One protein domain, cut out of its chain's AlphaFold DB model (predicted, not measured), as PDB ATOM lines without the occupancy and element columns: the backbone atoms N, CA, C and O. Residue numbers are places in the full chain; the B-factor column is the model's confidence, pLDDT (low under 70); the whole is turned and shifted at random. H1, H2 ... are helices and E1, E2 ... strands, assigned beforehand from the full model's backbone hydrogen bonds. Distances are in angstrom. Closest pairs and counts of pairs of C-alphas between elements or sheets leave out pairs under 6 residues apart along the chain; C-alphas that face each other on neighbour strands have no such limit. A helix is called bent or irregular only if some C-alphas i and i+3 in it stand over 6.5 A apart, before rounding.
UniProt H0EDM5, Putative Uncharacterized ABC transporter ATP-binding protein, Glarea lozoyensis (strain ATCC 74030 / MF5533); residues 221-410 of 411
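Overview. This is residues 221 to 410 of the 411 residues of the protein "Putative Uncharacterized ABC transporter ATP-binding protein" of Glarea lozoyensis (strain ATCC 74030 / MF5533) (UniProt H0EDM5). A helical body is built around H7, with H2 and H8 side by side with it in a row and a second pair, H2 and H3, forming a helical hairpin. A small two-strand sheet, E1 and E4, lies near H7, the hairpin E2 and E3 covers part of H8, and the long helix H5 reaches away from the body, meeting H3 near its last residues. The printed part has 190 residues, with nine named helices and four named strands in the order H1 H2 H3 H4 H5 H6 H7 E1 H8 E2 E3 H9 E4; E1 and E4 are parallel, E2 and E3 antiparallel, and the class is mostly helix. It is compact, with a radius of gyration of the C-alphas of 17.0 A and spans of 55 by 37 by 37 A.

Arrangement. E1, residues 344 to 348, and E4, residues 405 to 409, are parallel neighbours at 8 degrees, with N 345 and O 405 2.9 A apart, within hydrogen-bond range. Residues 221 to 222 also pair with residues 346 to 347 of E1, parallel. The closest C-alphas of E1 and the hub H7, residues 326 to 338, are those of Val 345 and Ala 337, 6.9 A apart. H7 touches H2, residues 236 to 244, at a shallow tilt of 28 degrees, the same way; the closest C-alphas are those of Arg 336 and Ile 240, 4.6 A. H7 touches H8, residues 356 to 371, at 23 degrees, a shallow tilt, the same way; the closest C-alphas are those of Val 331 and Cys 362, 7.3 A. H8 is irregular, with C-alphas 367 and 370 9.5 A apart, and has a kink of 74 degrees near residue 365. H7 also touches H4, residues 270 to 273, with Ala 328 and Leu 273 closest at 5.5 A between C-alphas, and only just touches H1, residues 224 to 229, with 3 pairs of C-alphas within 8 A, the closest being Leu 333 and His 227 at 7.1 A. H2 forms a hairpin with H3, residues 256 to 268, at a steep tilt of 43 degrees, opposite ways, and touches H6, residues 315 to 318; their closest C-alphas are those of Ile 240 and Ile 262, 7.0 A, and of Ile 236 and Ala 316, 4.9 A. H3 touches H5, residues 294 to 309, about perpendicular at 79 degrees, with C-alphas of Arg 264 and Ile 309 closest at 6.3 A. E2, residues 372 to 376, and E3, residues 382 to 386, form an antiparallel hairpin; N 373 and O 385 are 3.0 A apart. H8 touches H9, residues 388 to 391, with C-alphas of Leu 371 and Lys 390 closest at 5.0 A. Every O i to N i+4 pair is within hydrogen-bond range in H1, H3, H5 and H7, but 10 of 12 in H8 and 2 of 5 in H2, where 4 of 6 O i to N i+3 pairs are; H4, H6 and H9 are too short for an i+4 pair.

Along the chain. H1 begins at C-alpha 224, (196.628, 127.507, 127.691), and E4 ends at C-alpha 409, (197.515, 137.745, 122.139). From first to last C-alpha H5 measures 22.4 A, H8 20.2 A, H7 19.0 A, H3 18.2 A and H2 14.3 A.

Size, cuts and confidence. The C-alphas farthest apart are those of His 229 and Trp 291, 55.2 A. The printed part has no cut. The links H2 to H3, H4 to H5 and H9 to E4 are long. The mean pLDDT of the printed part is 87.4; residues 278 to 285, 380, 393 to 394 and 410 are under 70.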
ATOM      1  N   GLN A 221     206.321 128.815 122.070       95.31
ATOM      2  CA  GLN A 221     204.927 129.116 122.389       95.31
ATOM      3  C   GLN A 221     204.635 128.917 123.875       95.31
ATOM      4  O   GLN A 221     204.971 127.881 124.452       95.31
ATOM      5  N   SER A 222     203.942 129.890 124.465       94.88
ATOM      6  CA  SER A 222     203.272 129.750 125.757       94.88
ATOM      7  C   SER A 222     201.782 130.001 125.559       94.88
ATOM      8  O   SER A 222     201.389 131.092 125.147       94.88
ATOM      9  N   SER A 223     200.961 128.977 125.805       91.56
ATOM     10  CA  SER A 223     199.507 129.048 125.651       91.56
ATOM     11  C   SER A 223     198.767 128.163 126.663       91.56
ATOM     12  O   SER A 223     199.357 127.230 127.225       91.56
ATOM     13  N   PRO A 224     197.464 128.408 126.906       86.88
ATOM     14  CA  PRO A 224     196.628 127.507 127.691       86.88
ATOM     15  C   PRO A 224     196.542 126.090 127.110       86.88
ATOM     16  O   PRO A 224     196.431 125.121 127.859       86.88
ATOM     17  N   GLU A 225     196.594 125.938 125.787       86.31
ATOM     18  CA  GLU A 225     196.589 124.636 125.122       86.31
ATOM     19  C   GLU A 225     197.847 123.850 125.490       86.31
ATOM     20  O   GLU A 225     197.731 122.709 125.939       86.31
ATOM     21  N   ILE A 226     199.032 124.463 125.396       89.56
ATOM     22  CA  ILE A 226     200.290 123.833 125.823       89.56
ATOM     23  C   ILE A 226     200.233 123.484 127.312       89.56
ATOM     24  O   ILE A 226     200.592 122.370 127.698       89.56
ATOM     25  N   HIS A 227     199.702 124.383 128.145       91.38
ATOM     26  CA  HIS A 227     199.530 124.146 129.582       91.38
ATOM     27  C   HIS A 227     198.718 122.884 129.881       91.38
ATOM     28  O   HIS A 227     199.086 122.098 130.755       91.38
ATOM     29  N   ASN A 228     197.638 122.658 129.136       89.00
ATOM     30  CA  ASN A 228     196.783 121.489 129.316       89.00
ATOM     31  C   ASN A 228     197.443 120.177 128.861       89.00
ATOM     32  O   ASN A 228     197.085 119.120 129.379       89.00
ATOM     33  N   HIS A 229     198.390 120.232 127.921       90.25
ATOM     34  CA  HIS A 229     199.057 119.044 127.376       90.25
ATOM     35  C   HIS A 229     200.364 118.680 128.094       90.25
ATOM     36  O   HIS A 229     200.782 117.520 128.036       90.25
ATOM     37  N   ILE A 230     201.008 119.628 128.785       92.38
ATOM     38  CA  ILE A 230     202.225 119.357 129.563       92.38
ATOM     39  C   ILE A 230     201.897 118.367 130.700       92.38
ATOM     40  O   ILE A 230     201.016 118.643 131.525       92.38
ATOM     41  N   PRO A 231     202.595 117.216 130.795       93.81
ATOM     42  CA  PRO A 231     202.332 116.250 131.852       93.81
ATOM     43  C   PRO A 231     202.621 116.828 133.242       93.81
ATOM     44  O   PRO A 231     203.709 117.323 133.526       93.81
ATOM     45  N   ARG A 232     201.648 116.690 134.149       94.00
ATOM     46  CA  ARG A 232     201.727 117.172 135.541       94.00
ATOM     47  C   ARG A 232     202.812 116.489 136.379       94.00
ATOM     48  O   ARG A 232     203.212 117.033 137.402       94.00
ATOM     49  N   SER A 233     203.265 115.318 135.938       95.38
ATOM     50  CA  SER A 233     204.305 114.512 136.577       95.38
ATOM     51  C   SER A 233     205.730 114.919 136.203       95.38
ATOM     52  O   SER A 233     206.658 114.336 136.750       95.38
ATOM     53  N   LEU A 234     205.924 115.845 135.255       96.12
ATOM     54  CA  LEU A 234     207.263 116.347 134.947       96.12
ATOM     55  C   LEU A 234     207.775 117.221 136.089       96.12
ATOM     56  O   LEU A 234     207.003 117.951 136.715       96.12
ATOM     57  N   THR A 235     209.081 117.170 136.326       97.19
ATOM     58  CA  THR A 235     209.752 118.096 137.240       97.19
ATOM     59  C   THR A 235     209.845 119.488 136.620       97.19
ATOM     60  O   THR A 235     209.695 119.656 135.405       97.19
ATOM     61  N   ILE A 236     210.114 120.504 137.440       97.75
ATOM     62  CA  ILE A 236     210.303 121.882 136.962       97.75
ATOM     63  C   ILE A 236     211.380 121.930 135.874       97.75
ATOM     64  O   ILE A 236     211.158 122.503 134.804       97.75
ATOM     65  N   ARG A 237     212.520 121.273 136.115       97.56
ATOM     66  CA  ARG A 237     213.619 121.200 135.148       97.56
ATOM     67  C   ARG A 237     213.184 120.528 133.848       97.56
ATOM     68  O   ARG A 237     213.399 121.091 132.775       97.56
ATOM     69  N   GLN A 238     212.520 119.376 133.942       96.62
ATOM     70  CA  GLN A 238     212.074 118.615 132.774       96.62
ATOM     71  C   GLN A 238     211.122 119.413 131.878       96.62
ATOM     72  O   GLN A 238     211.167 119.259 130.661       96.62
ATOM     73  N   VAL A 239     210.280 120.287 132.440       96.88
ATOM     74  CA  VAL A 239     209.399 121.147 131.632       96.88
ATOM     75  C   VAL A 239     210.198 122.129 130.771       96.88
ATOM     76  O   VAL A 239     209.854 122.307 129.601       96.88
ATOM     77  N   ILE A 240     211.260 122.746 131.303       96.75
ATOM     78  CA  ILE A 240     212.116 123.660 130.525       96.75
ATOM     79  C   ILE A 240     212.956 122.869 129.520       96.75
ATOM     80  O   ILE A 240     213.000 123.220 128.341       96.75
ATOM     81  N   GLU A 241     213.582 121.773 129.959       96.25
ATOM     82  CA  GLU A 241     214.382 120.896 129.097       96.25
ATOM     83  C   GLU A 241     213.570 120.352 127.922       96.25
ATOM     84  O   GLU A 241     214.091 120.227 126.816       96.25
ATOM     85  N   ASN A 242     212.273 120.105 128.124       94.06
ATOM     86  CA  ASN A 242     211.377 119.635 127.080       94.06
ATOM     87  C   ASN A 242     211.273 120.585 125.872       94.06
ATOM     88  O   ASN A 242     210.886 120.140 124.794       94.06
ATOM     89  N   ALA A 243     211.651 121.861 125.993       93.69
ATOM     90  CA  ALA A 243     211.784 122.736 124.828       93.69
ATOM     91  C   ALA A 243     212.743 122.139 123.769       93.69
ATOM     92  O   ALA A 243     212.532 122.293 122.563       93.69
ATOM     93  N   TYR A 244     213.776 121.417 124.212       94.00
ATOM     94  CA  TYR A 244     214.805 120.786 123.381       94.00
ATOM     95  C   TYR A 244     214.465 119.342 122.978       94.00
ATOM     96  O   TYR A 244     215.361 118.582 122.607       94.00
ATOM     97  N   SER A 245     213.194 118.944 123.064       90.44
ATOM     98  CA  SER A 245     212.707 117.646 122.592       90.44
ATOM     99  C   SER A 245     211.684 117.807 121.470       90.44
ATOM    100  O   SER A 245     210.923 118.774 121.451       90.44
ATOM    101  N   ASP A 246     211.617 116.820 120.576       83.88
ATOM    102  CA  ASP A 246     210.635 116.766 119.484       83.88
ATOM    103  C   ASP A 246     209.206 116.491 119.978       83.88
ATOM    104  O   ASP A 246     208.231 116.716 119.265       83.88
ATOM    105  N   THR A 247     209.054 115.967 121.199       83.62
ATOM    106  CA  THR A 247     207.740 115.658 121.779       83.62
ATOM    107  C   THR A 247     207.686 116.040 123.253       83.62
ATOM    108  O   THR A 247     208.704 116.092 123.935       83.62
ATOM    109  N   LEU A 248     206.482 116.236 123.803       78.81
ATOM    110  CA  LEU A 248     206.283 116.617 125.214       78.81
ATOM    111  C   LEU A 248     206.773 115.576 126.243       78.81
ATOM    112  O   LEU A 248     206.833 115.870 127.434       78.81
ATOM    113  N   ARG A 249     207.080 114.350 125.807       79.50
ATOM    114  CA  ARG A 249     207.592 113.259 126.657       79.50
ATOM    115  C   ARG A 249     208.909 112.674 126.153       79.50
ATOM    116  O   ARG A 249     209.400 111.709 126.733       79.50
ATOM    117  N   GLY A 250     209.438 113.201 125.054       83.69
ATOM    118  CA  GLY A 250     210.675 112.713 124.471       83.69
ATOM    119  C   GLY A 250     211.878 113.128 125.314       83.69
ATOM    120  O   GLY A 250     211.803 114.106 126.066       83.69
ATOM    121  N   PRO A 251     213.002 112.404 125.192       87.44
ATOM    122  CA  PRO A 251     214.251 112.864 125.767       87.44
ATOM    123  C   PRO A 251     214.669 114.183 125.090       87.44
ATOM    124  O   PRO A 251     214.491 114.336 123.876       87.44
ATOM    125  N   PRO A 252     215.183 115.156 125.853       91.94
ATOM    126  CA  PRO A 252     215.705 116.396 125.302       91.94
ATOM    127  C   PRO A 252     217.156 116.228 124.828       91.94
ATOM    128  O   PRO A 252     217.943 115.494 125.429       91.94
ATOM    129  N   THR A 253     217.534 116.959 123.782       92.19
ATOM    130  CA  THR A 253     218.926 117.030 123.313       92.19
ATOM    131  C   THR A 253     219.638 118.171 124.034       92.19
ATOM    132  O   THR A 253     219.422 119.339 123.718       92.19
ATOM    133  N   LEU A 254     220.466 117.840 125.030       94.56
ATOM    134  CA  LEU A 254     221.100 118.818 125.921       94.56
ATOM    135  C   LEU A 254     222.630 118.733 125.868       94.56
ATOM    136  O   LEU A 254     223.216 117.685 126.160       94.56
ATOM    137  N   ASP A 255     223.268 119.867 125.593       94.88
ATOM    138  CA  ASP A 255     224.699 120.091 125.799       94.88
ATOM    139  C   ASP A 255     224.952 120.931 127.068       94.88
ATOM    140  O   ASP A 255     224.025 121.362 127.762       94.88
ATOM    141  N   ASP A 256     226.220 121.163 127.404       94.00
ATOM    142  CA  ASP A 256     226.580 121.908 128.615       94.00
ATOM    143  C   ASP A 256     226.203 123.388 128.548       94.00
ATOM    144  O   ASP A 256     225.925 123.999 129.584       94.00
ATOM    145  N   ARG A 257     226.152 123.976 127.347       93.19
ATOM    146  CA  ARG A 257     225.710 125.362 127.158       93.19
ATOM    147  C   ARG A 257     224.220 125.476 127.470       93.19
ATOM    148  O   ARG A 257     223.825 126.370 128.218       93.19
ATOM    149  N   ILE A 258     223.415 124.547 126.965       94.62
ATOM    150  CA  ILE A 258     221.978 124.459 127.222       94.62
ATOM    151  C   ILE A 258     221.723 124.220 128.712       94.62
ATOM    152  O   ILE A 258     220.934 124.949 129.310       94.62
ATOM    153  N   ARG A 259     222.422 123.272 129.352       95.25
ATOM    154  CA  ARG A 259     222.275 123.021 130.801       95.25
ATOM    155  C   ARG A 259     222.584 124.264 131.635       95.25
ATOM    156  O   ARG A 259     221.808 124.616 132.520       95.25
ATOM    157  N   LYS A 260     223.684 124.964 131.329       92.94
ATOM    158  CA  LYS A 260     224.044 126.230 131.992       92.94
ATOM    159  C   LYS A 260     222.963 127.288 131.806       92.94
ATOM    160  O   LYS A 260     222.599 127.958 132.769       92.94
ATOM    161  N   ARG A 261     222.422 127.417 130.593       94.19
ATOM    162  CA  ARG A 261     221.328 128.346 130.304       94.19
ATOM    163  C   ARG A 261     220.083 128.010 131.123       94.19
ATOM    164  O   ARG A 261     219.569 128.887 131.805       94.19
ATOM    165  N   ILE A 262     219.649 126.751 131.141       96.25
ATOM    166  CA  ILE A 262     218.495 126.304 131.938       96.25
ATOM    167  C   ILE A 262     218.706 126.601 133.427       96.25
ATOM    168  O   ILE A 262     217.813 127.148 134.068       96.25
ATOM    169  N   ASN A 263     219.893 126.319 133.973       94.94
ATOM    170  CA  ASN A 263     220.204 126.626 135.372       94.94
ATOM    171  C   ASN A 263     220.071 128.116 135.682       94.94
ATOM    172  O   ASN A 263     219.520 128.473 136.715       94.94
ATOM    173  N   ARG A 264     220.510 128.992 134.778       92.44
ATOM    174  CA  ARG A 264     220.360 130.439 134.961       92.44
ATOM    175  C   ARG A 264     218.912 130.897 134.941       92.44
ATOM    176  O   ARG A 264     218.532 131.698 135.784       92.44
ATOM    177  N   PHE A 265     218.092 130.347 134.045       95.00
ATOM    178  CA  PHE A 265     216.646 130.580 134.057       95.00
ATOM    179  C   PHE A 265     216.025 130.176 135.403       95.00
ATOM    180  O   PHE A 265     215.238 130.933 135.968       95.00
ATOM    181  N   LEU A 266     216.411 129.011 135.937       94.88
ATOM    182  CA  LEU A 266     215.941 128.530 137.239       94.88
ATOM    183  C   LEU A 266     216.400 129.428 138.392       94.88
ATOM    184  O   LEU A 266     215.604 129.705 139.280       94.88
ATOM    185  N   ILE A 267     217.650 129.894 138.370       91.69
ATOM    186  CA  ILE A 267     218.198 130.805 139.384       91.69
ATOM    187  C   ILE A 267     217.486 132.162 139.331       91.69
ATOM    188  O   ILE A 267     217.074 132.682 140.365       91.69
ATOM    189  N   TRP A 268     217.300 132.726 138.134       90.94
ATOM    190  CA  TRP A 268     216.676 134.040 137.967       90.94
ATOM    191  C   TRP A 268     215.211 134.054 138.418       90.94
ATOM    192  O   TRP A 268     214.767 135.004 139.061       90.94
ATOM    193  N   PHE A 269     214.467 132.987 138.118       92.69
ATOM    194  CA  PHE A 269     213.059 132.827 138.494       92.69
ATOM    195  C   PHE A 269     212.865 131.951 139.744       92.69
ATOM    196  O   PHE A 269     211.773 131.429 139.967       92.69
ATOM    197  N   GLU A 270     213.893 131.783 140.584       91.44
ATOM    198  CA  GLU A 270     213.815 130.914 141.768       91.44
ATOM    199  C   GLU A 270     212.676 131.344 142.702       91.44
ATOM    200  O   GLU A 270     211.894 130.503 143.137       91.44
ATOM    201  N   GLN A 271     212.512 132.652 142.922       88.00
ATOM    202  CA  GLN A 271     211.436 133.218 143.745       88.00
ATOM    203  C   GLN A 271     210.028 132.852 143.236       88.00
ATOM    204  O   GLN A 271     209.088 132.788 144.023       88.00
ATOM    205  N   ASP A 272     209.875 132.618 141.932       89.69
ATOM    206  CA  ASP A 272     208.589 132.302 141.300       89.69
ATOM    207  C   ASP A 272     208.305 130.809 141.209       89.69
ATOM    208  O   ASP A 272     207.150 130.398 141.100       89.69
ATOM    209  N   LEU A 273     209.360 129.998 141.193       93.06
ATOM    210  CA  LEU A 273     209.278 128.582 140.853       93.06
ATOM    211  C   LEU A 273     209.538 127.665 142.042       93.06
ATOM    212  O   LEU A 273     208.999 126.559 142.069       93.06
ATOM    213  N   ARG A 274     210.361 128.080 143.009       91.19
ATOM    214  CA  ARG A 274     210.734 127.247 144.151       91.19
ATOM    215  C   ARG A 274     209.659 127.336 145.241       91.19
ATOM    216  O   ARG A 274     209.452 128.410 145.810       91.19
ATOM    217  N   PRO A 275     208.991 126.223 145.596       85.62
ATOM    218  CA  PRO A 275     208.010 126.236 146.675       85.62
ATOM    219  C   PRO A 275     208.645 126.654 148.004       85.62
ATOM    220  O   PRO A 275     209.693 126.137 148.391       85.62
ATOM    221  N   GLY A 276     207.999 127.587 148.704       80.81
ATOM    222  CA  GLY A 276     208.473 128.096 149.991       80.81
ATOM    223  C   GLY A 276     209.607 129.120 149.907       80.81
ATOM    224  O   GLY A 276     210.055 129.569 150.958       80.81
ATOM    225  N   ALA A 277     210.047 129.519 148.707       76.44
ATOM    226  CA  ALA A 277     210.978 130.634 148.566       76.44
ATOM    227  C   ALA A 277     210.351 131.913 149.142       76.44
ATOM    228  O   ALA A 277     209.230 132.294 148.794       76.44
ATOM    229  N   THR A 278     211.070 132.576 150.043       60.59
ATOM    230  CA  THR A 278     210.644 133.868 150.595       60.59
ATOM    231  C   THR A 278     211.265 135.007 149.792       60.59
ATOM    232  O   THR A 278     212.364 134.874 149.266       60.59
ATOM    233  N   ALA A 279     210.603 136.167 149.726       52.88
ATOM    234  CA  ALA A 279     211.148 137.356 149.054       52.88
ATOM    235  C   ALA A 279     212.497 137.841 149.644       52.88
ATOM    236  O   ALA A 279     213.204 138.619 149.010       52.88
ATOM    237  N   ALA A 280     212.851 137.378 150.850       42.41
ATOM    238  CA  ALA A 280     214.123 137.648 151.514       42.41
ATOM    239  C   ALA A 280     215.272 136.729 151.042       42.41
ATOM    240  O   ALA A 280     216.439 137.074 151.241       42.41
ATOM    241  N   GLU A 281     214.971 135.596 150.392       51.97
ATOM    242  CA  GLU A 281     215.956 134.716 149.751       51.97
ATOM    243  C   GLU A 281     216.392 135.352 148.428       51.97
ATOM    244  O   GLU A 281     215.821 135.178 147.357       51.97
ATOM    245  N   THR A 282     217.385 136.211 148.586       54.97
ATOM    246  CA  THR A 282     217.607 137.461 147.870       54.97
ATOM    247  C   THR A 282     217.918 137.269 146.375       54.97
ATOM    248  O   THR A 282     218.668 136.348 146.019       54.97
ATOM    249  N   PRO A 283     217.469 138.180 145.485       59.12
ATOM    250  CA  PRO A 283     218.196 138.419 144.239       59.12
ATOM    251  C   PRO A 283     219.641 138.842 144.565       59.12
ATOM    252  O   PRO A 283     219.913 139.308 145.670       59.12
ATOM    253  N   LEU A 284     220.581 138.707 143.622       66.62
ATOM    254  CA  LEU A 284     221.914 139.323 143.753       66.62
ATOM    255  C   LEU A 284     221.745 140.781 144.189       66.62
ATOM    256  O   LEU A 284     221.128 141.544 143.460       66.62
ATOM    257  N   VAL A 285     222.219 141.184 145.364       66.00
ATOM    258  CA  VAL A 285     222.240 142.599 145.752       66.00
ATOM    259  C   VAL A 285     223.678 142.977 146.016       66.00
ATOM    260  O   VAL A 285     224.292 142.494 146.965       66.00
ATOM    261  N   PHE A 286     224.210 143.844 145.164       74.81
ATOM    262  CA  PHE A 286     225.512 144.449 145.372       74.81
ATOM    263  C   PHE A 286     225.383 145.929 145.715       74.81
ATOM    264  O   PHE A 286     224.814 146.718 144.960       74.81
ATOM    265  N   THR A 287     225.966 146.310 146.847       76.38
ATOM    266  CA  THR A 287     226.182 147.703 147.234       76.38
ATOM    267  C   THR A 287     227.684 147.987 147.194       76.38
ATOM    268  O   THR A 287     228.415 147.383 147.986       76.38
ATOM    269  N   PRO A 288     228.165 148.871 146.299       77.31
ATOM    270  CA  PRO A 288     229.571 149.249 146.261       77.31
ATOM    271  C   PRO A 288     230.024 149.795 147.615       77.31
ATOM    272  O   PRO A 288     229.347 150.624 148.223       77.31
ATOM    273  N   SER A 289     231.181 149.337 148.079       84.69
ATOM    274  CA  SER A 289     231.803 149.826 149.306       84.69
ATOM    275  C   SER A 289     232.475 151.177 149.031       84.69
ATOM    276  O   SER A 289     233.346 151.232 148.156       84.69
ATOM    277  N   PRO A 290     232.144 152.251 149.780       83.19
ATOM    278  CA  PRO A 290     232.822 153.546 149.663       83.19
ATOM    279  C   PRO A 290     234.310 153.483 150.028       83.19
ATOM    280  O   PRO A 290     235.084 154.355 149.647       83.19
ATOM    281  N   TRP A 291     234.708 152.457 150.784       86.94
ATOM    282  CA  TRP A 291     236.083 152.246 151.239       86.94
ATOM    283  C   TRP A 291     236.921 151.430 150.245       86.94
ATOM    284  O   TRP A 291     238.118 151.253 150.459       86.94
ATOM    285  N   PHE A 292     236.304 150.900 149.185       87.56
ATOM    286  CA  PHE A 292     236.976 150.120 148.148       87.56
ATOM    287  C   PHE A 292     237.215 150.958 146.898       87.56
ATOM    288  O   PHE A 292     236.387 151.781 146.506       87.56
ATOM    289  N   THR A 293     238.332 150.693 146.223       88.12
ATOM    290  CA  THR A 293     238.548 151.208 144.871       88.12
ATOM    291  C   THR A 293     237.536 150.598 143.902       88.12
ATOM    292  O   THR A 293     236.968 149.529 144.146       88.12
ATOM    293  N   GLU A 294     237.331 151.243 142.757       84.69
ATOM    294  CA  GLU A 294     236.456 150.727 141.700       84.69
ATOM    295  C   GLU A 294     236.842 149.298 141.277       84.69
ATOM    296  O   GLU A 294     235.992 148.414 141.208       84.69
ATOM    297  N   ALA A 295     238.141 149.020 141.123       85.12
ATOM    298  CA  ALA A 295     238.642 147.686 140.794       85.12
ATOM    299  C   ALA A 295     238.329 146.633 141.878       85.12
ATOM    300  O   ALA A 295     238.001 145.484 141.562       85.12
ATOM    301  N   GLN A 296     238.401 147.008 143.159       86.75
ATOM    302  CA  GLN A 296     238.053 146.126 144.280       86.75
ATOM    303  C   GLN A 296     236.546 145.848 144.334       86.75
ATOM    304  O   GLN A 296     236.135 144.700 144.529       86.75
ATOM    305  N   ASN A 297     235.722 146.869 144.089       85.81
ATOM    306  CA  ASN A 297     234.274 146.721 143.974       85.81
ATOM    307  C   ASN A 297     233.896 145.806 142.795       85.81
ATOM    308  O   ASN A 297     233.132 144.862 142.986       85.81
ATOM    309  N   ILE A 298     234.503 145.993 141.617       85.69
ATOM    310  CA  ILE A 298     234.299 145.123 140.444       85.69
ATOM    311  C   ILE A 298     234.701 143.673 140.744       85.69
ATOM    312  O   ILE A 298     233.986 142.743 140.380       85.69
ATOM    313  N   THR A 299     235.835 143.455 141.414       87.12
ATOM    314  CA  THR A 299     236.304 142.100 141.758       87.12
ATOM    315  C   THR A 299     235.341 141.403 142.718       87.12
ATOM    316  O   THR A 299     234.988 140.241 142.516       87.12
ATOM    317  N   THR A 300     234.859 142.127 143.730       86.00
ATOM    318  CA  THR A 300     233.854 141.622 144.677       86.00
ATOM    319  C   THR A 300     232.559 141.263 143.955       86.00
ATOM    320  O   THR A 300     232.026 140.169 144.142       86.00
ATOM    321  N   LEU A 301     232.097 142.142 143.064       84.69
ATOM    322  CA  LEU A 301     230.910 141.922 142.249       84.69
ATOM    323  C   LEU A 301     231.050 140.683 141.347       84.69
ATOM    324  O   LEU A 301     230.141 139.858 141.307       84.69
ATOM    325  N   LYS A 302     232.204 140.484 140.691       86.00
ATOM    326  CA  LYS A 302     232.487 139.276 139.889       86.00
ATOM    327  C   LYS A 302     232.399 137.991 140.711       86.00
ATOM    328  O   LYS A 302     231.837 137.003 140.236       86.00
ATOM    329  N   ASN A 303     232.929 137.999 141.932       86.19
ATOM    330  CA  ASN A 303     232.869 136.840 142.823       86.19
ATOM    331  C   ASN A 303     231.426 136.533 143.246       86.19
ATOM    332  O   ASN A 303     231.007 135.379 143.173       86.19
ATOM    333  N   LEU A 304     230.652 137.560 143.614       84.75
ATOM    334  CA  LEU A 304     229.237 137.412 143.968       84.75
ATOM    335  C   LEU A 304     228.413 136.861 142.799       84.75
ATOM    336  O   LEU A 304     227.655 135.910 142.976       84.75
ATOM    337  N   VAL A 305     228.598 137.403 141.593       84.50
ATOM    338  CA  VAL A 305     227.910 136.923 140.384       84.50
ATOM    339  C   VAL A 305     228.290 135.475 140.070       84.50
ATOM    340  O   VAL A 305     227.415 134.659 139.788       84.50
ATOM    341  N   SER A 306     229.569 135.113 140.197       85.06
ATOM    342  CA  SER A 306     230.028 133.732 139.978       85.06
ATOM    343  C   SER A 306     229.407 132.749 140.977       85.06
ATOM    344  O   SER A 306     228.990 131.656 140.589       85.06
ATOM    345  N   GLN A 307     229.294 133.142 142.249       84.69
ATOM    346  CA  GLN A 307     228.599 132.353 143.273       84.69
ATOM    347  C   GLN A 307     227.105 132.231 142.969       84.69
ATOM    348  O   GLN A 307     226.542 131.147 143.098       84.69
ATOM    349  N   HIS A 308     226.471 133.314 142.519       83.12
ATOM    350  CA  HIS A 308     225.051 133.315 142.188       83.12
ATOM    351  C   HIS A 308     224.715 132.391 141.017       83.12
ATOM    352  O   HIS A 308     223.788 131.598 141.121       83.12
ATOM    353  N   ILE A 309     225.492 132.437 139.931       83.12
ATOM    354  CA  ILE A 309     225.292 131.565 138.759       83.12
ATOM    355  C   ILE A 309     225.575 130.090 139.101       83.12
ATOM    356  O   ILE A 309     225.074 129.187 138.433       83.12
ATOM    357  N   SER A 310     226.350 129.842 140.159       84.00
ATOM    358  CA  SER A 310     226.664 128.501 140.663       84.00
ATOM    359  C   SER A 310     225.708 128.023 141.764       84.00
ATOM    360  O   SER A 310     225.986 127.004 142.397       84.00
ATOM    361  N   ARG A 311     224.608 128.747 142.027       87.12
ATOM    362  CA  ARG A 311     223.606 128.344 143.026       87.12
ATOM    363  C   ARG A 311     223.035 126.968 142.708       87.12
ATOM    364  O   ARG A 311     222.856 126.591 141.549       87.12
ATOM    365  N   ASP A 312     222.715 126.240 143.772       89.38
ATOM    366  CA  ASP A 312     222.087 124.935 143.647       89.38
ATOM    367  C   ASP A 312     220.683 125.059 143.035       89.38
ATOM    368  O   ASP A 312     219.850 125.855 143.472       89.38
ATOM    369  N   THR A 313     220.430 124.239 142.019       94.12
ATOM    370  CA  THR A 313     219.141 124.147 141.323       94.12
ATOM    371  C   THR A 313     218.507 122.763 141.467       94.12
ATOM    372  O   THR A 313     217.527 122.472 140.786       94.12
ATOM    373  N   SER A 314     219.018 121.912 142.370       94.12
ATOM    374  CA  SER A 314     218.503 120.553 142.622       94.12
ATOM    375  C   SER A 314     217.027 120.521 143.048       94.12
ATOM    376  O   SER A 314     216.311 119.544 142.820       94.12
ATOM    377  N   TRP A 315     216.515 121.623 143.607       94.19
ATOM    378  CA  TRP A 315     215.093 121.786 143.907       94.19
ATOM    379  C   TRP A 315     214.214 121.656 142.650       94.19
ATOM    380  O   TRP A 315     213.077 121.191 142.743       94.19
ATOM    381  N   ALA A 316     214.720 122.006 141.466       96.56
ATOM    382  CA  ALA A 316     213.972 121.896 140.214       96.56
ATOM    383  C   ALA A 316     213.821 120.442 139.729       96.56
ATOM    384  O   ALA A 316     212.969 120.168 138.881       96.56
ATOM    385  N   ASP A 317     214.616 119.518 140.278       96.44
ATOM    386  CA  ASP A 317     214.611 118.088 139.952       96.44
ATOM    387  C   ASP A 317     213.639 117.276 140.817       96.44
ATOM    388  O   ASP A 317     213.293 116.149 140.476       96.44
ATOM    389  N   THR A 318     213.177 117.842 141.930       94.81
ATOM    390  CA  THR A 318     212.289 117.160 142.886       94.81
ATOM    391  C   THR A 318     210.872 117.719 142.878       94.81
ATOM    392  O   THR A 318     209.910 116.979 143.085       94.81
ATOM    393  N   ASN A 319     210.717 119.014 142.601       96.00
ATOM    394  CA  ASN A 319     209.409 119.652 142.545       96.00
ATOM    395  C   ASN A 319     208.704 119.361 141.216       96.00
ATOM    396  O   ASN A 319     209.293 119.476 140.140       96.00
ATOM    397  N   LEU A 320     207.423 118.997 141.297       96.94
ATOM    398  CA  LEU A 320     206.606 118.626 140.144       96.94
ATOM    399  C   LEU A 320     205.828 119.821 139.598       96.94
ATOM    400  O   LEU A 320     205.260 120.609 140.353       96.94
ATOM    401  N   PHE A 321     205.693 119.881 138.275       96.38
ATOM    402  CA  PHE A 321     204.909 120.896 137.576       96.38
ATOM    403  C   PHE A 321     203.468 120.977 138.081       96.38
ATOM    404  O   PHE A 321     202.935 122.063 138.295       96.38
ATOM    405  N   GLY A 322     202.822 119.828 138.298       93.69
ATOM    406  CA  GLY A 322     201.446 119.780 138.783       93.69
ATOM    407  C   GLY A 322     201.254 120.256 140.221       93.69
ATOM    408  O   GLY A 322     200.128 120.591 140.573       93.69
ATOM    409  N   ALA A 323     202.320 120.296 141.025       94.19
ATOM    410  CA  ALA A 323     202.274 120.755 142.412       94.19
ATOM    411  C   ALA A 323     202.479 122.275 142.544       94.19
ATOM    412  O   ALA A 323     202.216 122.839 143.602       94.19
ATOM    413  N   LEU A 324     202.940 122.940 141.480       92.25
ATOM    414  CA  LEU A 324     203.145 124.384 141.478       92.25
ATOM    415  C   LEU A 324     201.816 125.157 141.489       92.25
ATOM    416  O   LEU A 324     200.862 124.721 140.838       92.25
ATOM    417  N   PRO A 325     201.768 126.348 142.117       89.81
ATOM    418  CA  PRO A 325     200.684 127.304 141.918       89.81
ATOM    419  C   PRO A 325     200.479 127.646 140.436       89.81
ATOM    420  O   PRO A 325     201.421 127.614 139.642       89.81
ATOM    421  N   PHE A 326     199.257 128.022 140.053       87.75
ATOM    422  CA  PHE A 326     198.912 128.277 138.649       87.75
ATOM    423  C   PHE A 326     199.804 129.346 137.993       87.75
ATOM    424  O   PHE A 326     200.311 129.126 136.893       87.75
ATOM    425  N   GLY A 327     200.078 130.457 138.686       87.62
ATOM    426  CA  GLY A 327     200.995 131.496 138.204       87.62
ATOM    427  C   GLY A 327     202.418 130.976 137.959       87.62
ATOM    428  O   GLY A 327     202.988 131.233 136.903       87.62
ATOM    429  N   ALA A 328     202.958 130.159 138.867       92.19
ATOM    430  CA  ALA A 328     204.284 129.547 138.723       92.19
ATOM    431  C   ALA A 328     204.343 128.565 137.539       92.19
ATOM    432  O   ALA A 328     205.327 128.519 136.800       92.19
ATOM    433  N   GLN A 329     203.256 127.827 137.289       94.81
ATOM    434  CA  GLN A 329     203.137 126.998 136.088       94.81
ATOM    435  C   GLN A 329     203.193 127.847 134.809       94.81
ATOM    436  O   GLN A 329     203.856 127.457 133.849       94.81
ATOM    437  N   ARG A 330     202.535 129.016 134.791       93.94
ATOM    438  CA  ARG A 330     202.573 129.954 133.654       93.94
ATOM    439  C   ARG A 330     203.964 130.535 133.424       93.94
ATOM    440  O   ARG A 330     204.405 130.552 132.275       93.94
ATOM    441  N   VAL A 331     204.669 130.923 134.490       95.94
ATOM    442  CA  VAL A 331     206.082 131.336 134.412       95.94
ATOM    443  C   VAL A 331     206.898 130.235 133.753       95.94
ATOM    444  O   VAL A 331     207.579 130.490 132.767       95.94
ATOM    445  N   LEU A 332     206.774 128.994 134.220       96.56
ATOM    446  CA  LEU A 332     207.567 127.887 133.695       96.56
ATOM    447  C   LEU A 332     207.336 127.632 132.197       96.56
ATOM    448  O   LEU A 332     208.286 127.390 131.453       96.56
ATOM    449  N   LEU A 333     206.085 127.727 131.738       96.56
ATOM    450  CA  LEU A 333     205.739 127.612 130.317       96.56
ATOM    451  C   LEU A 333     206.247 128.795 129.491       96.56
ATOM    452  O   LEU A 333     206.680 128.607 128.356       96.56
ATOM    453  N   PHE A 334     206.236 129.999 130.063       97.25
ATOM    454  CA  PHE A 334     206.877 131.166 129.469       97.25
ATOM    455  C   PHE A 334     208.390 130.946 129.307       97.25
ATOM    456  O   PHE A 334     208.900 131.122 128.203       97.25
ATOM    457  N   LEU A 335     209.094 130.466 130.340       97.44
ATOM    458  CA  LEU A 335     210.531 130.164 130.247       97.44
ATOM    459  C   LEU A 335     210.809 129.090 129.191       97.44
ATOM    460  O   LEU A 335     211.700 129.262 128.362       97.44
ATOM    461  N   ARG A 336     210.005 128.018 129.161       96.75
ATOM    462  CA  ARG A 336     210.073 126.975 128.126       96.75
ATOM    463  C   ARG A 336     209.935 127.559 126.715       96.75
ATOM    464  O   ARG A 336     210.612 127.090 125.805       96.75
ATOM    465  N   ALA A 337     209.076 128.562 126.521       96.56
ATOM    466  CA  ALA A 337     208.882 129.195 125.221       96.56
ATOM    467  C   ALA A 337     210.125 129.970 124.753       96.56
ATOM    468  O   ALA A 337     210.422 129.966 123.566       96.56
ATOM    469  N   ILE A 338     210.871 130.604 125.659       96.75
ATOM    470  CA  ILE A 338     211.968 131.514 125.282       96.75
ATOM    471  C   ILE A 338     213.374 130.928 125.459       96.75
ATOM    472  O   ILE A 338     214.332 131.469 124.908       96.75
ATOM    473  N   VAL A 339     213.527 129.815 126.188       95.62
ATOM    474  CA  VAL A 339     214.849 129.260 126.535       95.62
ATOM    475  C   VAL A 339     215.705 128.933 125.305       95.62
ATOM    476  O   VAL A 339     216.925 129.048 125.372       95.62
ATOM    477  N   LYS A 340     215.087 128.606 124.165       93.12
ATOM    478  CA  LYS A 340     215.773 128.255 122.907       93.12
ATOM    479  C   LYS A 340     216.210 129.432 122.047       93.12
ATOM    480  O   LYS A 340     216.851 129.180 121.038       93.12
ATOM    481  N   GLU A 341     215.836 130.659 122.404       94.00
ATOM    482  CA  GLU A 341     215.992 131.826 121.520       94.00
ATOM    483  C   GLU A 341     215.345 131.587 120.136       94.00
ATOM    484  O   GLU A 341     216.006 131.700 119.108       94.00
ATOM    485  N   PRO A 342     214.056 131.191 120.087       96.00
ATOM    486  CA  PRO A 342     213.384 130.865 118.829       96.00
ATOM    487  C   PRO A 342     213.221 132.107 117.946       96.00
ATOM    488  O   PRO A 342     213.073 133.213 118.459       96.00
ATOM    489  N   ASP A 343     213.139 131.932 116.628       96.88
ATOM    490  CA  ASP A 343     212.914 133.042 115.693       96.88
ATOM    491  C   ASP A 343     211.573 133.753 115.928       96.88
ATOM    492  O   ASP A 343     211.454 134.951 115.680       96.88
ATOM    493  N   ILE A 344     210.556 133.025 116.402       97.38
ATOM    494  CA  ILE A 344     209.244 133.583 116.746       97.38
ATOM    495  C   ILE A 344     208.872 133.154 118.162       97.38
ATOM    496  O   ILE A 344     208.846 131.961 118.472       97.38
ATOM    497  N   VAL A 345     208.514 134.120 119.004       97.50
ATOM    498  CA  VAL A 345     207.873 133.871 120.299       97.50
ATOM    499  C   VAL A 345     206.389 134.206 120.197       97.50
ATOM    500  O   VAL A 345     206.017 135.322 119.841       97.50
ATOM    501  N   ILE A 346     205.534 133.240 120.528       96.94
ATOM    502  CA  ILE A 346     204.080 133.384 120.576       96.94
ATOM    503  C   ILE A 346     203.621 133.290 122.029       96.94
ATOM    504  O   ILE A 346     203.767 132.257 122.686       96.94
ATOM    505  N   LEU A 347     203.027 134.371 122.521       95.06
ATOM    506  CA  LEU A 347     202.446 134.453 123.855       95.06
ATOM    507  C   LEU A 347     200.928 134.541 123.721       95.06
ATOM    508  O   LEU A 347     200.368 135.620 123.528       95.06
ATOM    509  N   ASP A 348     200.259 133.395 123.810       92.56
ATOM    510  CA  ASP A 348     198.804 133.313 123.749       92.56
ATOM    511  C   ASP A 348     198.231 133.297 125.161       92.56
ATOM    512  O   ASP A 348     198.330 132.284 125.845       92.56
ATOM    513  N   GLU A 349     197.700 134.421 125.654       86.88
ATOM    514  CA  GLU A 349     197.202 134.523 127.038       86.88
ATOM    515  C   GLU A 349     198.224 134.031 128.088       86.88
ATOM    516  O   GLU A 349     197.856 133.538 129.158       86.88
ATOM    517  N   ALA A 350     199.520 134.133 127.768       87.19
ATOM    518  CA  ALA A 350     200.597 133.489 128.517       87.19
ATOM    519  C   ALA A 350     200.647 133.948 129.980       87.19
ATOM    520  O   ALA A 350     200.973 133.163 130.869       87.19
ATOM    521  N   PHE A 351     200.264 135.203 130.216       85.12
ATOM    522  CA  PHE A 351     200.285 135.855 131.521       85.12
ATOM    523  C   PHE A 351     198.898 135.990 132.168       85.12
ATOM    524  O   PHE A 351     198.716 136.752 133.113       85.12
ATOM    525  N   SER A 352     197.885 135.294 131.645       79.12
ATOM    526  CA  SER A 352     196.538 135.344 132.215       79.12
ATOM    527  C   SER A 352     196.455 134.523 133.506       79.12
ATOM    528  O   SER A 352     196.843 133.353 133.521       79.12
ATOM    529  N   GLY A 353     195.913 135.125 134.571       70.56
ATOM    530  CA  GLY A 353     195.741 134.469 135.874       70.56
ATOM    531  C   GLY A 353     197.020 134.356 136.699       70.56
ATOM    532  O   GLY A 353     197.163 133.429 137.490       70.56
ATOM    533  N   MET A 354     197.985 135.247 136.465       81.50
ATOM    534  CA  MET A 354     199.171 135.374 137.304       81.50
ATOM    535  C   MET A 354     199.176 136.729 138.008       81.50
ATOM    536  O   MET A 354     198.604 137.690 137.497       81.50
ATOM    537  N   ASP A 355     199.854 136.792 139.152       82.31
ATOM    538  CA  ASP A 355     200.065 138.035 139.888       82.31
ATOM    539  C   ASP A 355     200.788 139.086 139.027       82.31
ATOM    540  O   ASP A 355     201.692 138.766 138.244       82.31
ATOM    541  N   ASP A 356     200.402 140.352 139.197       80.75
ATOM    542  CA  ASP A 356     200.914 141.469 138.406       80.75
ATOM    543  C   ASP A 356     202.441 141.604 138.496       80.75
ATOM    544  O   ASP A 356     203.095 141.843 137.481       80.75
ATOM    545  N   MET A 357     203.035 141.388 139.676       81.44
ATOM    546  CA  MET A 357     204.488 141.473 139.863       81.44
ATOM    547  C   MET A 357     205.226 140.352 139.129       81.44
ATOM    548  O   MET A 357     206.350 140.533 138.657       81.44
ATOM    549  N   VAL A 358     204.618 139.170 139.051       86.94
ATOM    550  CA  VAL A 358     205.188 138.032 138.324       86.94
ATOM    551  C   VAL A 358     205.115 138.291 136.820       86.94
ATOM    552  O   VAL A 358     206.126 138.147 136.130       86.94
ATOM    553  N   ARG A 359     203.960 138.748 136.317       88.56
ATOM    554  CA  ARG A 359     203.799 139.150 134.909       88.56
ATOM    555  C   ARG A 359     204.827 140.200 134.515       88.56
ATOM    556  O   ARG A 359     205.500 140.044 133.499       88.56
ATOM    557  N   ASP A 360     204.935 141.265 135.300       87.62
ATOM    558  CA  ASP A 360     205.791 142.396 134.964       87.62
ATOM    559  C   ASP A 360     207.271 141.972 134.970       87.62
ATOM    560  O   ASP A 360     208.024 142.375 134.085       87.62
ATOM    561  N   ARG A 361     207.689 141.065 135.871       89.81
ATOM    562  CA  ARG A 361     209.025 140.438 135.816       89.81
ATOM    563  C   ARG A 361     209.241 139.595 134.561       89.81
ATOM    564  O   ARG A 361     210.319 139.679 133.976       89.81
ATOM    565  N   CYS A 362     208.251 138.816 134.125       93.50
ATOM    566  CA  CYS A 362     208.344 138.075 132.866       93.50
ATOM    567  C   CYS A 362     208.478 139.016 131.661       93.50
ATOM    568  O   CYS A 362     209.313 138.761 130.798       93.50
ATOM    569  N   LEU A 363     207.708 140.108 131.610       91.62
ATOM    570  CA  LEU A 363     207.793 141.113 130.544       91.62
ATOM    571  C   LEU A 363     209.147 141.830 130.539       91.62
ATOM    572  O   LEU A 363     209.771 141.953 129.488       91.62
ATOM    573  N   LEU A 364     209.639 142.238 131.711       91.75
ATOM    574  CA  LEU A 364     210.947 142.878 131.842       91.75
ATOM    575  C   LEU A 364     212.080 141.939 131.404       91.75
ATOM    576  O   LEU A 364     212.988 142.357 130.689       91.75
ATOM    577  N   PHE A 365     212.008 140.661 131.786       94.56
ATOM    578  CA  PHE A 365     212.961 139.648 131.336       94.56
ATOM    579  C   PHE A 365     212.841 139.378 129.833       94.56
ATOM    580  O   PHE A 365     213.844 139.185 129.155       94.56
ATOM    581  N   LEU A 366     211.630 139.397 129.276       94.12
ATOM    582  CA  LEU A 366     211.435 139.254 127.838       94.12
ATOM    583  C   LEU A 366     212.094 140.405 127.065       94.12
ATOM    584  O   LEU A 366     212.679 140.164 126.018       94.12
ATOM    585  N   ALA A 367     212.029 141.633 127.579       90.94
ATOM    586  CA  ALA A 367     212.617 142.810 126.940       90.94
ATOM    587  C   ALA A 367     214.135 142.926 127.143       90.94
ATOM    588  O   ALA A 367     214.867 143.305 126.232       90.94
ATOM    589  N   HIS A 368     214.629 142.619 128.343       91.81
ATOM    590  CA  HIS A 368     216.000 142.952 128.743       91.81
ATOM    591  C   HIS A 368     216.818 141.762 129.247       91.81
ATOM    592  O   HIS A 368     217.999 141.922 129.564       91.81
ATOM    593  N   GLY A 369     216.222 140.576 129.326       92.38
ATOM    594  CA  GLY A 369     216.846 139.397 129.905       92.38
ATOM    595  C   GLY A 369     217.246 139.652 131.351       92.38
ATOM    596  O   GLY A 369     216.504 140.249 132.130       92.38
ATOM    597  N   GLU A 370     218.459 139.250 131.702       90.75
ATOM    598  CA  GLU A 370     219.006 139.451 133.040       90.75
ATOM    599  C   GLU A 370     219.567 140.862 133.262       90.75
ATOM    600  O   GLU A 370     220.103 141.124 134.332       90.75
ATOM    601  N   LEU A 371     219.511 141.778 132.290       89.62
ATOM    602  CA  LEU A 371     220.179 143.086 132.385       89.62
ATOM    603  C   LEU A 371     219.431 144.109 133.237       89.62
ATOM    604  O   LEU A 371     220.036 145.077 133.702       89.62
ATOM    605  N   LYS A 372     218.127 143.915 133.433       88.31
ATOM    606  CA  LYS A 372     217.285 144.784 134.257       88.31
ATOM    607  C   LYS A 372     216.468 143.965 135.240       88.31
ATOM    608  O   LYS A 372     216.152 142.805 134.995       88.31
ATOM    609  N   ARG A 373     216.096 144.590 136.354       86.81
ATOM    610  CA  ARG A 373     215.218 143.994 137.366       86.81
ATOM    611  C   ARG A 373     214.354 145.042 138.051       86.81
ATOM    612  O   ARG A 373     214.678 146.227 138.045       86.81
ATOM    613  N   TYR A 374     213.300 144.575 138.707       83.81
ATOM    614  CA  TYR A 374     212.527 145.393 139.632       83.81
ATOM    615  C   TYR A 374     213.230 145.507 140.985       83.81
ATOM    616  O   TYR A 374     213.719 144.513 141.527       83.81
ATOM    617  N   ARG A 375     213.236 146.716 141.548       81.31
ATOM    618  CA  ARG A 375     213.603 146.993 142.939       81.31
ATOM    619  C   ARG A 375     212.400 147.596 143.652       81.31
ATOM    620  O   ARG A 375     211.811 148.554 143.161       81.31
ATOM    621  N   THR A 376     212.056 147.029 144.803       78.12
ATOM    622  CA  THR A 376     211.057 147.592 145.715       78.12
ATOM    623  C   THR A 376     211.771 148.455 146.748       78.12
ATOM    624  O   THR A 376     212.719 147.994 147.384       78.12
ATOM    625  N   HIS A 377     211.344 149.706 146.873       75.62
ATOM    626  CA  HIS A 377     211.862 150.668 147.844       75.62
ATOM    627  C   HIS A 377     211.114 150.552 149.176       75.62
ATOM    628  O   HIS A 377     210.043 149.950 149.250       75.62
ATOM    629  N   GLU A 378     211.659 151.148 150.239       73.94
ATOM    630  CA  GLU A 378     211.071 151.100 151.590       73.94
ATOM    631  C   GLU A 378     209.660 151.707 151.659       73.94
ATOM    632  O   GLU A 378     208.839 151.290 152.473       73.94
ATOM    633  N   ASN A 379     209.351 152.654 150.770       72.56
ATOM    634  CA  ASN A 379     208.033 153.276 150.631       72.56
ATOM    635  C   ASN A 379     207.017 152.406 149.854       72.56
ATOM    636  O   ASN A 379     205.881 152.830 149.653       72.56
ATOM    637  N   GLY A 380     207.414 151.210 149.405       69.75
ATOM    638  CA  GLY A 380     206.594 150.298 148.604       69.75
ATOM    639  C   GLY A 380     206.580 150.601 147.101       69.75
ATOM    640  O   GLY A 380     206.043 149.800 146.331       69.75
ATOM    641  N   GLU A 381     207.191 151.705 146.661       71.62
ATOM    642  CA  GLU A 381     207.325 152.023 145.240       71.62
ATOM    643  C   GLU A 381     208.285 151.055 144.548       71.62
ATOM    644  O   GLU A 381     209.179 150.454 145.153       71.62
ATOM    645  N   ARG A 382     208.087 150.895 143.241       73.88
ATOM    646  CA  ARG A 382     208.877 149.991 142.410       73.88
ATOM    647  C   ARG A 382     209.549 150.785 141.310       73.88
ATOM    648  O   ARG A 382     208.887 151.550 140.617       73.88
ATOM    649  N   SER A 383     210.838 150.545 141.114       80.75
ATOM    650  CA  SER A 383     211.569 151.074 139.965       80.75
ATOM    651  C   SER A 383     212.314 149.966 139.233       80.75
ATOM    652  O   SER A 383     212.644 148.919 139.800       80.75
ATOM    653  N   ILE A 384     212.563 150.196 137.946       85.00
ATOM    654  CA  ILE A 384     213.406 149.328 137.130       85.00
ATOM    655  C   ILE A 384     214.842 149.820 137.267       85.00
ATOM    656  O   ILE A 384     215.130 150.994 137.043       85.00
ATOM    657  N   VAL A 385     215.746 148.915 137.627       84.62
ATOM    658  CA  VAL A 385     217.173 149.203 137.784       84.62
ATOM    659  C   VAL A 385     218.004 148.247 136.941       84.62
ATOM    660  O   VAL A 385     217.580 147.125 136.650       84.62
ATOM    661  N   ASP A 386     219.203 148.688 136.576       86.31
ATOM    662  CA  ASP A 386     220.207 147.811 135.985       86.31
ATOM    663  C   ASP A 386     220.594 146.712 136.984       86.31
ATOM    664  O   ASP A 386     220.691 146.937 138.196       86.31
ATOM    665  N   SER A 387     220.772 145.497 136.474       85.00
ATOM    666  CA  SER A 387     221.232 144.374 137.279       85.00
ATOM    667  C   SER A 387     222.755 144.357 137.399       85.00
ATOM    668  O   SER A 387     223.492 144.932 136.593       85.00
ATOM    669  N   GLU A 388     223.228 143.579 138.365       84.00
ATOM    670  CA  GLU A 388     224.633 143.241 138.554       84.00
ATOM    671  C   GLU A 388     225.276 142.632 137.292       84.00
ATOM    672  O   GLU A 388     226.471 142.818 137.062       84.00
ATOM    673  N   MET A 389     224.491 141.951 136.443       83.12
ATOM    674  CA  MET A 389     224.982 141.352 135.195       83.12
ATOM    675  C   MET A 389     225.387 142.415 134.176       83.12
ATOM    676  O   MET A 389     226.434 142.295 133.535       83.12
ATOM    677  N   LYS A 390     224.584 143.480 134.056       82.38
ATOM    678  CA  LYS A 390     224.852 144.580 133.124       82.38
ATOM    679  C   LYS A 390     226.091 145.368 133.543       82.38
ATOM    680  O   LYS A 390     226.927 145.676 132.699       82.38
ATOM    681  N   SER A 391     226.251 145.635 134.841       74.19
ATOM    682  CA  SER A 391     227.404 146.378 135.374       74.19
ATOM    683  C   SER A 391     228.750 145.691 135.122       74.19
ATOM    684  O   SER A 391     229.776 146.361 135.054       74.19
ATOM    685  N   LEU A 392     228.764 144.365 134.980       73.25
ATOM    686  CA  LEU A 392     229.980 143.593 134.730       73.25
ATOM    687  C   LEU A 392     230.280 143.341 133.245       73.25
ATOM    688  O   LEU A 392     231.317 142.738 132.958       73.25
ATOM    689  N   ASN A 393     229.390 143.739 132.323       65.75
ATOM    690  CA  ASN A 393     229.379 143.262 130.932       65.75
ATOM    691  C   ASN A 393     229.547 141.729 130.860       65.75
ATOM    692  O   ASN A 393     230.336 141.196 130.076       65.75
ATOM    693  N   PHE A 394     228.891 141.032 131.791       68.62
ATOM    694  CA  PHE A 394     228.998 139.586 131.937       68.62
ATOM    695  C   PHE A 394     228.263 138.894 130.780       68.62
ATOM    696  O   PHE A 394     227.408 139.509 130.146       68.62
ATOM    697  N   ASP A 395     228.558 137.616 130.521       78.12
ATOM    698  CA  ASP A 395     227.811 136.776 129.572       78.12
ATOM    699  C   ASP A 395     226.369 136.592 130.076       78.12
ATOM    700  O   ASP A 395     226.058 135.604 130.731       78.12
ATOM    701  N   ALA A 396     225.519 137.605 129.919       85.12
ATOM    702  CA  ALA A 396     224.144 137.663 130.404       85.12
ATOM    703  C   ALA A 396     223.206 136.883 129.478       85.12
ATOM    704  O   ALA A 396     223.445 136.784 128.274       85.12
ATOM    705  N   ILE A 397     222.101 136.365 130.018       89.88
ATOM    706  CA  ILE A 397     220.988 135.973 129.148       89.88
ATOM    707  C   ILE A 397     220.302 137.252 128.690       89.88
ATOM    708  O   ILE A 397     219.829 138.038 129.508       89.88
ATOM    709  N   TRP A 398     220.265 137.447 127.378       90.31
ATOM    710  CA  TRP A 398     219.592 138.570 126.745       90.31
ATOM    711  C   TRP A 398     218.089 138.305 126.638       90.31
ATOM    712  O   TRP A 398     217.646 137.152 126.632       90.31
ATOM    713  N   GLY A 399     217.315 139.390 126.577       90.75
ATOM    714  CA  GLY A 399     215.904 139.336 126.207       90.75
ATOM    715  C   GLY A 399     215.740 139.025 124.718       90.75
ATOM    716  O   GLY A 399     216.662 138.539 124.061       90.75
ATOM    717  N   LEU A 400     214.570 139.334 124.172       91.50
ATOM    718  CA  LEU A 400     214.325 139.222 122.741       91.50
ATOM    719  C   LEU A 400     215.279 140.126 121.962       91.50
ATOM    720  O   LEU A 400     215.338 141.330 122.201       91.50
ATOM    721  N   SER A 401     215.978 139.544 120.994       90.38
ATOM    722  CA  SER A 401     216.810 140.302 120.062       90.38
ATOM    723  C   SER A 401     215.983 140.869 118.907       90.38
ATOM    724  O   SER A 401     214.851 140.438 118.656       90.38
ATOM    725  N   ASP A 402     216.578 141.792 118.153       86.75
ATOM    726  CA  ASP A 402     216.013 142.318 116.901       86.75
ATOM    727  C   ASP A 402     215.944 141.250 115.794       86.75
ATOM    728  O   ASP A 402     215.273 141.429 114.783       86.75
ATOM    729  N   GLU A 403     216.561 140.087 116.017       90.00
ATOM    730  CA  GLU A 403     216.460 138.933 115.133       90.00
ATOM    731  C   GLU A 403     215.231 138.065 115.436       90.00
ATOM    732  O   GLU A 403     214.942 137.143 114.688       90.00
ATOM    733  N   GLN A 404     214.480 138.313 116.507       93.94
ATOM    734  CA  GLN A 404     213.299 137.513 116.849       93.94
ATOM    735  C   GLN A 404     212.032 138.320 116.591       93.94
ATOM    736  O   GLN A 404     212.004 139.518 116.855       93.94
ATOM    737  N   ALA A 405     210.948 137.683 116.154       94.88
ATOM    738  CA  ALA A 405     209.617 138.281 116.187       94.88
ATOM    739  C   ALA A 405     208.855 137.878 117.455       94.88
ATOM    740  O   ALA A 405     209.034 136.790 118.004       94.88
ATOM    741  N   LEU A 406     207.974 138.765 117.913       95.06
ATOM    742  CA  LEU A 406     207.058 138.507 119.023       95.06
ATOM    743  C   LEU A 406     205.622 138.662 118.540       95.06
ATOM    744  O   LEU A 406     205.287 139.670 117.924       95.06
ATOM    745  N   VAL A 407     204.768 137.706 118.881       95.25
ATOM    746  CA  VAL A 407     203.323 137.787 118.671       95.25
ATOM    747  C   VAL A 407     202.634 137.555 120.009       95.25
ATOM    748  O   VAL A 407     202.741 136.478 120.593       95.25
ATOM    749  N   VAL A 408     201.920 138.562 120.505       91.50
ATOM    750  CA  VAL A 408     201.223 138.507 121.795       91.50
ATOM    751  C   VAL A 408     199.724 138.614 121.566       91.50
ATOM    752  O   VAL A 408     199.246 139.609 121.029       91.50
ATOM    753  N   ASN A 409     198.962 137.614 122.002       88.25
ATOM    754  CA  ASN A 409     197.515 137.745 122.139       88.25
ATOM    755  C   ASN A 409     197.206 138.348 123.512       88.25
ATOM    756  O   ASN A 409     197.382 137.693 124.546       88.25
ATOM    757  N   LEU A 410     196.756 139.600 123.493       69.38
ATOM    758  CA  LEU A 410     196.393 140.373 124.673       69.38
ATOM    759  C   LEU A 410     194.867 140.365 124.843       69.38
ATOM    760  O   LEU A 410     194.113 140.359 123.863       69.38
TER     761      LEU A 410